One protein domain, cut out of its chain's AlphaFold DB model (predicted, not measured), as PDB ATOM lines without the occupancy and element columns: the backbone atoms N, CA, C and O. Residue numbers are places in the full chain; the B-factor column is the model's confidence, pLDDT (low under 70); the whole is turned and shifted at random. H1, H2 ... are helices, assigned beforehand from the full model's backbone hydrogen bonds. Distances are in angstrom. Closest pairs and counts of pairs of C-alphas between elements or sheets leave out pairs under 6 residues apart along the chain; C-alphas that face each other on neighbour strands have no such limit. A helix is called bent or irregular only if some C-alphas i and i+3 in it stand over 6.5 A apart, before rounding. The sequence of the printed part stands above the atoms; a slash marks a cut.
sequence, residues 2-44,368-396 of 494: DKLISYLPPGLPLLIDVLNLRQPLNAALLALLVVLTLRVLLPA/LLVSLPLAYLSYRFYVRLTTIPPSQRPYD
ATOM      1  N   ASP A   2     -25.297  82.068 126.614       67.88
ATOM      2  CA  ASP A   2     -25.571  83.460 126.205       67.88
ATOM      3  C   ASP A   2     -24.383  84.423 126.403       67.88
ATOM      4  O   ASP A   2     -24.120  85.259 125.545       67.88
ATOM      5  N   LYS A   3     -23.568  84.223 127.452       71.38
ATOM      6  CA  LYS A   3     -22.297  84.953 127.655       71.38
ATOM      7  C   LYS A   3     -21.173  84.567 126.685       71.38
ATOM      8  O   LYS A   3     -20.192  85.283 126.600       71.38
ATOM      9  N   LEU A   4     -21.262  83.413 126.021       64.75
ATOM     10  CA  LEU A   4     -20.294  82.965 125.007       64.75
ATOM     11  C   LEU A   4     -20.711  83.454 123.615       64.75
ATOM     12  O   LEU A   4     -19.859  83.842 122.825       64.75
ATOM     13  N   ILE A   5     -22.020  83.498 123.349       65.25
ATOM     14  CA  ILE A   5     -22.608  84.000 122.099       65.25
ATOM     15  C   ILE A   5     -22.245  85.477 121.869       65.25
ATOM     16  O   ILE A   5     -22.011  85.871 120.731       65.25
ATOM     17  N   SER A   6     -22.103  86.273 122.936       69.00
ATOM     18  CA  SER A   6     -21.700  87.685 122.855       69.00
ATOM     19  C   SER A   6     -20.260  87.924 122.379       69.00
ATOM     20  O   SER A   6     -19.933  89.052 122.028       69.00
ATOM     21  N   TYR A   7     -19.401  86.899 122.371       76.69
ATOM     22  CA  TYR A   7     -18.021  86.999 121.874       76.69
ATOM     23  C   TYR A   7     -17.863  86.516 120.422       76.69
ATOM     24  O   TYR A   7     -16.754  86.557 119.890       76.69
ATOM     25  N   LEU A   8     -18.933  86.031 119.774       72.69
ATOM     26  CA  LEU A   8     -18.857  85.514 118.406       72.69
ATOM     27  C   LEU A   8     -19.017  86.633 117.355       72.69
ATOM     28  O   LEU A   8     -19.794  87.565 117.564       72.69
ATOM     29  N   PRO A   9     -18.322  86.529 116.205       77.44
ATOM     30  CA  PRO A   9     -18.433  87.495 115.118       77.44
ATOM     31  C   PRO A   9     -19.881  87.672 114.625       77.44
ATOM     32  O   PRO A   9     -20.661  86.707 114.640       77.44
ATOM     33  N   PRO A  10     -20.247  88.871 114.133       63.84
ATOM     34  CA  PRO A  10     -21.585  89.133 113.615       63.84
ATOM     35  C   PRO A  10     -21.893  88.191 112.439       63.84
ATOM     36  O   PRO A  10     -21.185  88.179 111.437       63.84
ATOM     37  N   GLY A  11     -22.927  87.357 112.593       63.69
ATOM     38  CA  GLY A  11     -23.355  86.338 111.620       63.69
ATOM     39  C   GLY A  11     -23.483  84.928 112.208       63.69
ATOM     40  O   GLY A  11     -24.435  84.211 111.903       63.69
ATOM     41  N   LEU A  12     -22.603  84.551 113.135       67.31
ATOM     42  CA  LEU A  12     -22.706  83.289 113.873       67.31
ATOM     43  C   LEU A  12     -23.894  83.185 114.851       67.31
ATOM     44  O   LEU A  12     -24.455  82.093 114.936       67.31
ATOM     45  N   PRO A  13     -24.336  84.241 115.567       68.31
ATOM     46  CA  PRO A  13     -25.517  84.129 116.431       68.31
ATOM     47  C   PRO A  13     -26.799  83.814 115.647       68.31
ATOM     48  O   PRO A  13     -27.594  82.994 116.095       68.31
ATOM     49  N   LEU A  14     -26.952  84.357 114.431       66.88
ATOM     50  CA  LEU A  14     -28.069  84.014 113.540       66.88
ATOM     51  C   LEU A  14     -28.037  82.537 113.141       66.88
ATOM     52  O   LEU A  14     -29.073  81.883 113.085       66.88
ATOM     53  N   LEU A  15     -26.841  81.992 112.912       65.50
ATOM     54  CA  LEU A  15     -26.658  80.575 112.623       65.50
ATOM     55  C   LEU A  15     -27.045  79.699 113.830       65.50
ATOM     56  O   LEU A  15     -27.671  78.661 113.656       65.50
ATOM     57  N   ILE A  16     -26.716  80.117 115.054       68.56
ATOM     58  CA  ILE A  16     -27.046  79.382 116.289       68.56
ATOM     59  C   ILE A  16     -28.560  79.256 116.482       68.56
ATOM     60  O   ILE A  16     -29.038  78.174 116.843       68.56
ATOM     61  N   ASP A  17     -29.295  80.332 116.206       70.00
ATOM     62  CA  ASP A  17     -30.748  80.368 116.358       70.00
ATOM     63  C   ASP A  17     -31.465  79.650 115.201       70.00
ATOM     64  O   ASP A  17     -32.362  78.844 115.450       70.00
ATOM     65  N   VAL A  18     -31.022  79.834 113.949       69.06
ATOM     66  CA  VAL A  18     -31.579  79.140 112.766       69.06
ATOM     67  C   VAL A  18     -31.338  77.627 112.822       69.06
ATOM     68  O   VAL A  18     -32.207  76.844 112.440       69.06
ATOM     69  N   LEU A  19     -30.173  77.196 113.315       67.56
ATOM     70  CA  LEU A  19     -29.820  75.778 113.449       67.56
ATOM     71  C   LEU A  19     -30.297  75.155 114.774       67.56
ATOM     72  O   LEU A  19     -30.081  73.963 114.999       67.56
ATOM     73  N   ASN A  20     -30.919  75.940 115.664       77.44
ATOM     74  CA  ASN A  20     -31.346  75.532 117.004       77.44
ATOM     75  C   ASN A  20     -30.265  74.713 117.746       77.44
ATOM     76  O   ASN A  20     -30.507  73.603 118.235       77.44
ATOM     77  N   LEU A  21     -29.045  75.261 117.818       70.81
ATOM     78  CA  LEU A  21     -27.891  74.608 118.463       70.81
ATOM     79  C   LEU A  21     -27.991  74.584 119.996       70.81
ATOM     80  O   LEU A  21     -27.125  74.021 120.663       70.81
ATOM     81  N   ARG A  22     -29.056  75.169 120.565       76.81
ATOM     82  CA  ARG A  22     -29.416  75.024 121.983       76.81
ATOM     83  C   ARG A  22     -29.839  73.590 122.314       76.81
ATOM     84  O   ARG A  22     -29.674  73.164 123.455       76.81
ATOM     85  N   GLN A  23     -30.348  72.836 121.336       82.00
ATOM     86  CA  GLN A  23     -30.605  71.408 121.500       82.00
ATOM     87  C   GLN A  23     -29.288  70.618 121.369       82.00
ATOM     88  O   GLN A  23     -28.626  70.707 120.328       82.00
ATOM     89  N   PRO A  24     -28.914  69.788 122.364       80.25
ATOM     90  CA  PRO A  24     -27.642  69.061 122.350       80.25
ATOM     91  C   PRO A  24     -27.538  68.080 121.172       80.25
ATOM     92  O   PRO A  24     -26.443  67.824 120.675       80.25
ATOM     93  N   LEU A  25     -28.678  67.585 120.676       80.25
ATOM     94  CA  LEU A  25     -28.746  66.705 119.511       80.25
ATOM     95  C   LEU A  25     -28.296  67.410 118.221       80.25
ATOM     96  O   LEU A  25     -27.506  66.853 117.463       80.25
ATOM     97  N   ASN A  26     -28.735  68.650 117.990       79.94
ATOM     98  CA  ASN A  26     -28.365  69.409 116.790       79.94
ATOM     99  C   ASN A  26     -26.899  69.834 116.837       79.94
ATOM    100  O   ASN A  26     -26.209  69.771 115.822       79.94
ATOM    101  N   ALA A  27     -26.401  70.186 118.025       81.81
ATOM    102  CA  ALA A  27     -24.986  70.461 118.235       81.81
ATOM    103  C   ALA A  27     -24.114  69.222 117.948       81.81
ATOM    104  O   ALA A  27     -23.100  69.335 117.257       81.81
ATOM    105  N   ALA A  28     -24.532  68.033 118.399       83.94
ATOM    106  CA  ALA A  28     -23.830  66.780 118.114       83.94
ATOM    107  C   ALA A  28     -23.843  66.423 116.615       83.94
ATOM    108  O   ALA A  28     -22.822  66.002 116.068       83.94
ATOM    109  N   LEU A  29     -24.971  66.633 115.928       82.75
ATOM    110  CA  LEU A  29     -25.092  66.396 114.486       82.75
ATOM    111  C   LEU A  29     -24.260  67.381 113.659       82.75
ATOM    112  O   LEU A  29     -23.606  66.968 112.700       82.75
ATOM    113  N   LEU A  30     -24.234  68.661 114.045       83.62
ATOM    114  CA  LEU A  30     -23.380  69.661 113.408       83.62
ATOM    115  C   LEU A  30     -21.899  69.314 113.606       83.62
ATOM    116  O   LEU A  30     -21.139  69.349 112.643       83.62
ATOM    117  N   ALA A  31     -21.495  68.907 114.813       84.69
ATOM    118  CA  ALA A  31     -20.128  68.467 115.083       84.69
ATOM    119  C   ALA A  31     -19.733  67.255 114.221       84.69
ATOM    120  O   ALA A  31     -18.642  67.230 113.655       84.69
ATOM    121  N   LEU A  32     -20.634  66.281 114.047       85.44
ATOM    122  CA  LEU A  32     -20.405  65.127 113.176       85.44
ATOM    123  C   LEU A  32     -20.258  65.543 111.704       85.44
ATOM    124  O   LEU A  32     -19.336  65.079 111.035       85.44
ATOM    125  N   LEU A  33     -21.102  66.450 111.203       85.00
ATOM    126  CA  LEU A  33     -20.975  66.997 109.846       85.00
ATOM    127  C   LEU A  33     -19.661  67.762 109.649       85.00
ATOM    128  O   LEU A  33     -19.013  67.612 108.614       85.00
ATOM    129  N   VAL A  34     -19.229  68.541 110.641       86.25
ATOM    130  CA  VAL A  34     -17.941  69.250 110.605       86.25
ATOM    131  C   VAL A  34     -16.776  68.255 110.568       86.25
ATOM    132  O   VAL A  34     -15.879  68.395 109.745       86.25
ATOM    133  N   VAL A  35     -16.799  67.192 111.376       86.25
ATOM    134  CA  VAL A  35     -15.752  66.155 111.348       86.25
ATOM    135  C   VAL A  35     -15.720  65.417 110.006       86.25
ATOM    136  O   VAL A  35     -14.640  65.170 109.465       86.25
ATOM    137  N   LEU A  36     -16.883  65.082 109.438       83.62
ATOM    138  CA  LEU A  36     -16.962  64.425 108.132       83.62
ATOM    139  C   LEU A  36     -16.462  65.333 107.003       83.62
ATOM    140  O   LEU A  36     -15.679  64.887 106.168       83.62
ATOM    141  N   THR A  37     -16.860  66.607 106.992       82.69
ATOM    142  CA  THR A  37     -16.391  67.582 105.991       82.69
ATOM    143  C   THR A  37     -14.895  67.851 106.117       82.69
ATOM    144  O   THR A  37     -14.209  67.885 105.099       82.69
ATOM    145  N   LEU A  38     -14.355  67.931 107.338       84.06
ATOM    146  CA  LEU A  38     -12.912  68.035 107.566       84.06
ATOM    147  C   LEU A  38     -12.158  66.803 107.061       84.06
ATOM    148  O   LEU A  38     -11.115  66.966 106.445       84.06
ATOM    149  N   ARG A  39     -12.681  65.582 107.234       77.75
ATOM    150  CA  ARG A  39     -12.050  64.381 106.651       77.75
ATOM    151  C   ARG A  39     -12.116  64.332 105.127       77.75
ATOM    152  O   ARG A  39     -11.227  63.753 104.513       77.75
ATOM    153  N   VAL A  40     -13.142  64.925 104.518       82.62
ATOM    154  CA  VAL A  40     -13.247  65.050 103.054       82.62
ATOM    155  C   VAL A  40     -12.266  66.094 102.516       82.62
ATOM    156  O   VAL A  40     -11.632  65.851 101.495       82.62
ATOM    157  N   LEU A  41     -12.129  67.235 103.194       83.50
ATOM    158  CA  LEU A  41     -11.243  68.329 102.779       83.50
ATOM    159  C   LEU A  41      -9.768  68.065 103.122       83.50
ATOM    160  O   LEU A  41      -8.883  68.557 102.430       83.50
ATOM    161  N   LEU A  42      -9.502  67.283 104.169       83.00
ATOM    162  CA  LEU A  42      -8.172  66.897 104.641       83.00
ATOM    163  C   LEU A  42      -8.094  65.362 104.708       83.00
ATOM    164  O   LEU A  42      -8.211  64.784 105.796       83.00
ATOM    165  N   PRO A  43      -7.943  64.671 103.559       75.62
ATOM    166  CA  PRO A  43      -7.790  63.225 103.556       75.62
ATOM    167  C   PRO A  43      -6.540  62.846 104.353       75.62
ATOM    168  O   PRO A  43      -5.482  63.461 104.208       75.62
ATOM    169  N   ALA A  44      -6.655  61.820 105.200       71.44
ATOM    170  CA  ALA A  44      -5.484  61.264 105.866       71.44
ATOM    171  C   ALA A  44      -4.473  60.807 104.799       71.44
ATOM    172  O   ALA A  44      -4.894  60.235 103.785       71.44
ATOM    173  N   LEU A 368     -31.921  66.211 110.945       65.12
ATOM    174  CA  LEU A 368     -31.708  64.765 110.770       65.12
ATOM    175  C   LEU A 368     -32.097  64.280 109.370       65.12
ATOM    176  O   LEU A 368     -31.412  63.430 108.799       65.12
ATOM    177  N   LEU A 369     -33.167  64.836 108.799       68.81
ATOM    178  CA  LEU A 369     -33.654  64.452 107.474       68.81
ATOM    179  C   LEU A 369     -32.734  64.935 106.347       68.81
ATOM    180  O   LEU A 369     -32.671  64.293 105.303       68.81
ATOM    181  N   VAL A 370     -31.987  66.022 106.565       73.00
ATOM    182  CA  VAL A 370     -31.038  66.574 105.583       73.00
ATOM    183  C   VAL A 370     -29.610  66.082 105.835       73.00
ATOM    184  O   VAL A 370     -28.888  65.765 104.893       73.00
ATOM    185  N   SER A 371     -29.194  65.953 107.096       71.81
ATOM    186  CA  SER A 371     -27.829  65.585 107.476       71.81
ATOM    187  C   SER A 371     -27.530  64.120 107.214       71.81
ATOM    188  O   SER A 371     -26.416  63.815 106.812       71.81
ATOM    189  N   LEU A 372     -28.486  63.205 107.411       78.62
ATOM    190  CA  LEU A 372     -28.279  61.778 107.152       78.62
ATOM    191  C   LEU A 372     -27.999  61.465 105.672       78.62
ATOM    192  O   LEU A 372     -27.005  60.783 105.408       78.62
ATOM    193  N   PRO A 373     -28.776  61.960 104.686       79.00
ATOM    194  CA  PRO A 373     -28.454  61.733 103.281       79.00
ATOM    195  C   PRO A 373     -27.183  62.475 102.850       79.00
ATOM    196  O   PRO A 373     -26.390  61.896 102.109       79.00
ATOM    197  N   LEU A 374     -26.917  63.693 103.345       79.06
ATOM    198  CA  LEU A 374     -25.663  64.398 103.039       79.06
ATOM    199  C   LEU A 374     -24.439  63.692 103.640       79.06
ATOM    200  O   LEU A 374     -23.408  63.575 102.982       79.06
ATOM    201  N   ALA A 375     -24.543  63.189 104.872       78.38
ATOM    202  CA  ALA A 375     -23.501  62.402 105.526       78.38
ATOM    203  C   ALA A 375     -23.283  61.072 104.798       78.38
ATOM    204  O   ALA A 375     -22.146  60.666 104.586       78.38
ATOM    205  N   TYR A 376     -24.351  60.413 104.340       83.25
ATOM    206  CA  TYR A 376     -24.248  59.188 103.550       83.25
ATOM    207  C   TYR A 376     -23.595  59.431 102.186       83.25
ATOM    208  O   TYR A 376     -22.725  58.665 101.775       83.25
ATOM    209  N   LEU A 377     -23.982  60.500 101.486       83.44
ATOM    210  CA  LEU A 377     -23.417  60.860 100.185       83.44
ATOM    211  C   LEU A 377     -21.965  61.323 100.309       83.44
ATOM    212  O   LEU A 377     -21.127  60.865  99.538       83.44
ATOM    213  N   SER A 378     -21.643  62.154 101.302       76.06
ATOM    214  CA  SER A 378     -20.260  62.557 101.591       76.06
ATOM    215  C   SER A 378     -19.405  61.373 102.036       76.06
ATOM    216  O   SER A 378     -18.279  61.253 101.572       76.06
ATOM    217  N   TYR A 379     -19.938  60.438 102.828       80.88
ATOM    218  CA  TYR A 379     -19.256  59.188 103.170       80.88
ATOM    219  C   TYR A 379     -19.037  58.300 101.941       80.88
ATOM    220  O   TYR A 379     -17.938  57.804 101.729       80.88
ATOM    221  N   ARG A 380     -20.045  58.124 101.078       79.50
ATOM    222  CA  ARG A 380     -19.918  57.370  99.818       79.50
ATOM    223  C   ARG A 380     -18.900  58.001  98.875       79.50
ATOM    224  O   ARG A 380     -18.146  57.274  98.230       79.50
ATOM    225  N   PHE A 381     -18.883  59.328  98.793       79.00
ATOM    226  CA  PHE A 381     -17.947  60.088  97.977       79.00
ATOM    227  C   PHE A 381     -16.527  60.027  98.550       79.00
ATOM    228  O   PHE A 381     -15.600  59.717  97.812       79.00
ATOM    229  N   TYR A 382     -16.375  60.192  99.866       75.38
ATOM    230  CA  TYR A 382     -15.122  59.988 100.593       75.38
ATOM    231  C   TYR A 382     -14.579  58.582 100.356       75.38
ATOM    232  O   TYR A 382     -13.475  58.441  99.849       75.38
ATOM    233  N   VAL A 383     -15.382  57.542 100.613       72.00
ATOM    234  CA  VAL A 383     -15.001  56.147 100.372       72.00
ATOM    235  C   VAL A 383     -14.563  55.975  98.924       72.00
ATOM    236  O   VAL A 383     -13.490  55.441  98.700       72.00
ATOM    237  N   ARG A 384     -15.312  56.488  97.943       72.69
ATOM    238  CA  ARG A 384     -14.941  56.379  96.524       72.69
ATOM    239  C   ARG A 384     -13.624  57.087  96.184       72.69
ATOM    240  O   ARG A 384     -12.873  56.556  95.373       72.69
ATOM    241  N   LEU A 385     -13.351  58.247  96.778       69.38
ATOM    242  CA  LEU A 385     -12.108  58.995  96.569       69.38
ATOM    243  C   LEU A 385     -10.911  58.372  97.296       69.38
ATOM    244  O   LEU A 385      -9.797  58.423  96.788       69.38
ATOM    245  N   THR A 386     -11.125  57.773  98.468       64.50
ATOM    246  CA  THR A 386     -10.044  57.217  99.291       64.50
ATOM    247  C   THR A 386      -9.810  55.724  99.070       64.50
ATOM    248  O   THR A 386      -8.766  55.201  99.455       64.50
ATOM    249  N   THR A 387     -10.759  54.994  98.472       65.75
ATOM    250  CA  THR A 387     -10.557  53.578  98.153       65.75
ATOM    251  C   THR A 387      -9.696  53.439  96.912       65.75
ATOM    252  O   THR A 387     -10.158  53.630  95.789       65.75
ATOM    253  N   ILE A 388      -8.455  53.018  97.119       64.12
ATOM    254  CA  ILE A 388      -7.570  52.589  96.044       64.12
ATOM    255  C   ILE A 388      -8.172  51.314  95.414       64.12
ATOM    256  O   ILE A 388      -8.481  50.357  96.153       64.12
ATOM    257  N   PRO A 389      -8.369  51.266  94.078       66.38
ATOM    258  CA  PRO A 389      -8.855  50.063  93.411       66.38
ATOM    259  C   PRO A 389      -7.898  48.899  93.700       66.38
ATOM    260  O   PRO A 389      -6.693  49.119  93.821       66.38
ATOM    261  N   PRO A 390      -8.391  47.654  93.815       62.28
ATOM    262  CA  PRO A 390      -7.567  46.509  94.210       62.28
ATOM    263  C   PRO A 390      -6.321  46.322  93.326       62.28
ATOM    264  O   PRO A 390      -5.284  45.903  93.825       62.28
ATOM    265  N   SER A 391      -6.383  46.730  92.055       57.25
ATOM    266  CA  SER A 391      -5.264  46.714  91.099       57.25
ATOM    267  C   SER A 391      -4.153  47.746  91.363       57.25
ATOM    268  O   SER A 391      -3.067  47.656  90.790       57.25
ATOM    269  N   GLN A 392      -4.410  48.757  92.191       62.91
ATOM    270  CA  GLN A 392      -3.453  49.802  92.569       62.91
ATOM    271  C   GLN A 392      -3.011  49.685  94.029       62.91
ATOM    272  O   GLN A 392      -2.202  50.489  94.486       62.91
ATOM    273  N   ARG A 393      -3.524  48.695  94.770       68.62
ATOM    274  CA  ARG A 393      -3.126  48.489  96.160       68.62
ATOM    275  C   ARG A 393      -1.666  48.022  96.220       68.62
ATOM    276  O   ARG A 393      -1.286  47.152  95.426       68.62
ATOM    277  N   PRO A 394      -0.865  48.585  97.140       64.38
ATOM    278  CA  PRO A 394       0.454  48.052  97.456       64.38
ATOM    279  C   PRO A 394       0.365  46.564  97.801       64.38
ATOM    280  O   PRO A 394      -0.653  46.119  98.333       64.38
ATOM    281  N   TYR A 395       1.417  45.810  97.483       72.00
ATOM    282  CA  TYR A 395       1.528  44.406  97.865       72.00
ATOM    283  C   TYR A 395       1.413  44.259  99.383       72.00
ATOM    284  O   TYR A 395       2.213  44.844 100.115       72.00
ATOM    285  N   ASP A 396       0.452  43.472  99.854       72.00
ATOM    286  CA  ASP A 396       0.396  43.063 101.253       72.00
ATOM    287  C   ASP A 396       1.014  41.660 101.404       72.00
ATOM    288  O   ASP A 396       0.447  40.684 100.901       72.00
TER     289      ASP A 396
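What this domain is: This is residues 2 to 44 and 368 to 396 of the 494 residues of a protein of Rhodosporidium toruloides (strain ATCC 204091 / IIP 30 / MTCC 1151) (UniProt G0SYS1). Two long helices, H3 and H4, lie side by side and run the same way, with a small, loosely joined head of two short helices, H1 and H2, near the end where H3 begins. From the far end of H4 a tail without a named element, residues 387 to 396, sticks out and adds to the length. The printed part has 72 residues with four named helices in the order H1, H2, H3, H4 and no named strand, and its class is all helix. It is extended, with a radius of gyration of the C-alphas of 17.3 A, and it spans 56 by 26 by 18 A.

Where its parts are: H1 takes residues 2 to 5, and C-alpha 2 is at (-25.571, 83.460, 126.205). H2 follows with residues 12 to 18 and is 9.9 A long from first to last C-alpha. H3 is residues 24 to 41, 25.5 A from C-alpha 24 at (-27.642, 69.061, 122.350) to C-alpha 41. H4, the longest helix with 19 residues, is residues 368 to 386 and measures 25.7 A, ending with C-alpha 386 at (-10.044, 57.217, 99.291). H4 is neither bent nor irregular, but only just: C-alphas 369 and 372 are 6.0 A apart.

How they stand to each other: H1 and H2 are close but not clearly touching, with the closest C-alphas, those of Ile 5 and Pro 13, 6.4 A apart. H2 and H3 are apart, though a tight link of 5 residues joins them. H3 and H4 touch, with 10 pairs of C-alphas within 8 A. Their closest C-alphas are those of Val 40 and Tyr 382, 5.9 A apart. Their lines stand at a shallow tilt of 21 degrees, the same way. H1 is apart from H3 and from H4, and H2 is apart from H4. In H2 and H3 every O i to N i+4 pair is within hydrogen-bond range, in H4 14 of 15 are, and H1 is too short for such a pair.

The domain as a whole: The two C-alphas farthest apart are those of Lys 3 and Tyr 395, at 55.7 A. Residues 6 to 12, of which residue 12 belongs to H2, and residues 387 to 396 stand free; the body without them spans 41 by 24 by 16 A. Residues 45 to 367 are not printed, and C-alphas 44 and 368 are 26.9 A apart across this cut. The link from H1 to H2 is short, with 6 residues. The mean pLDDT of the printed part of this predicted model is 74.3, and 25 residues are under 70, among them residues 10 to 16 and 385 to 394.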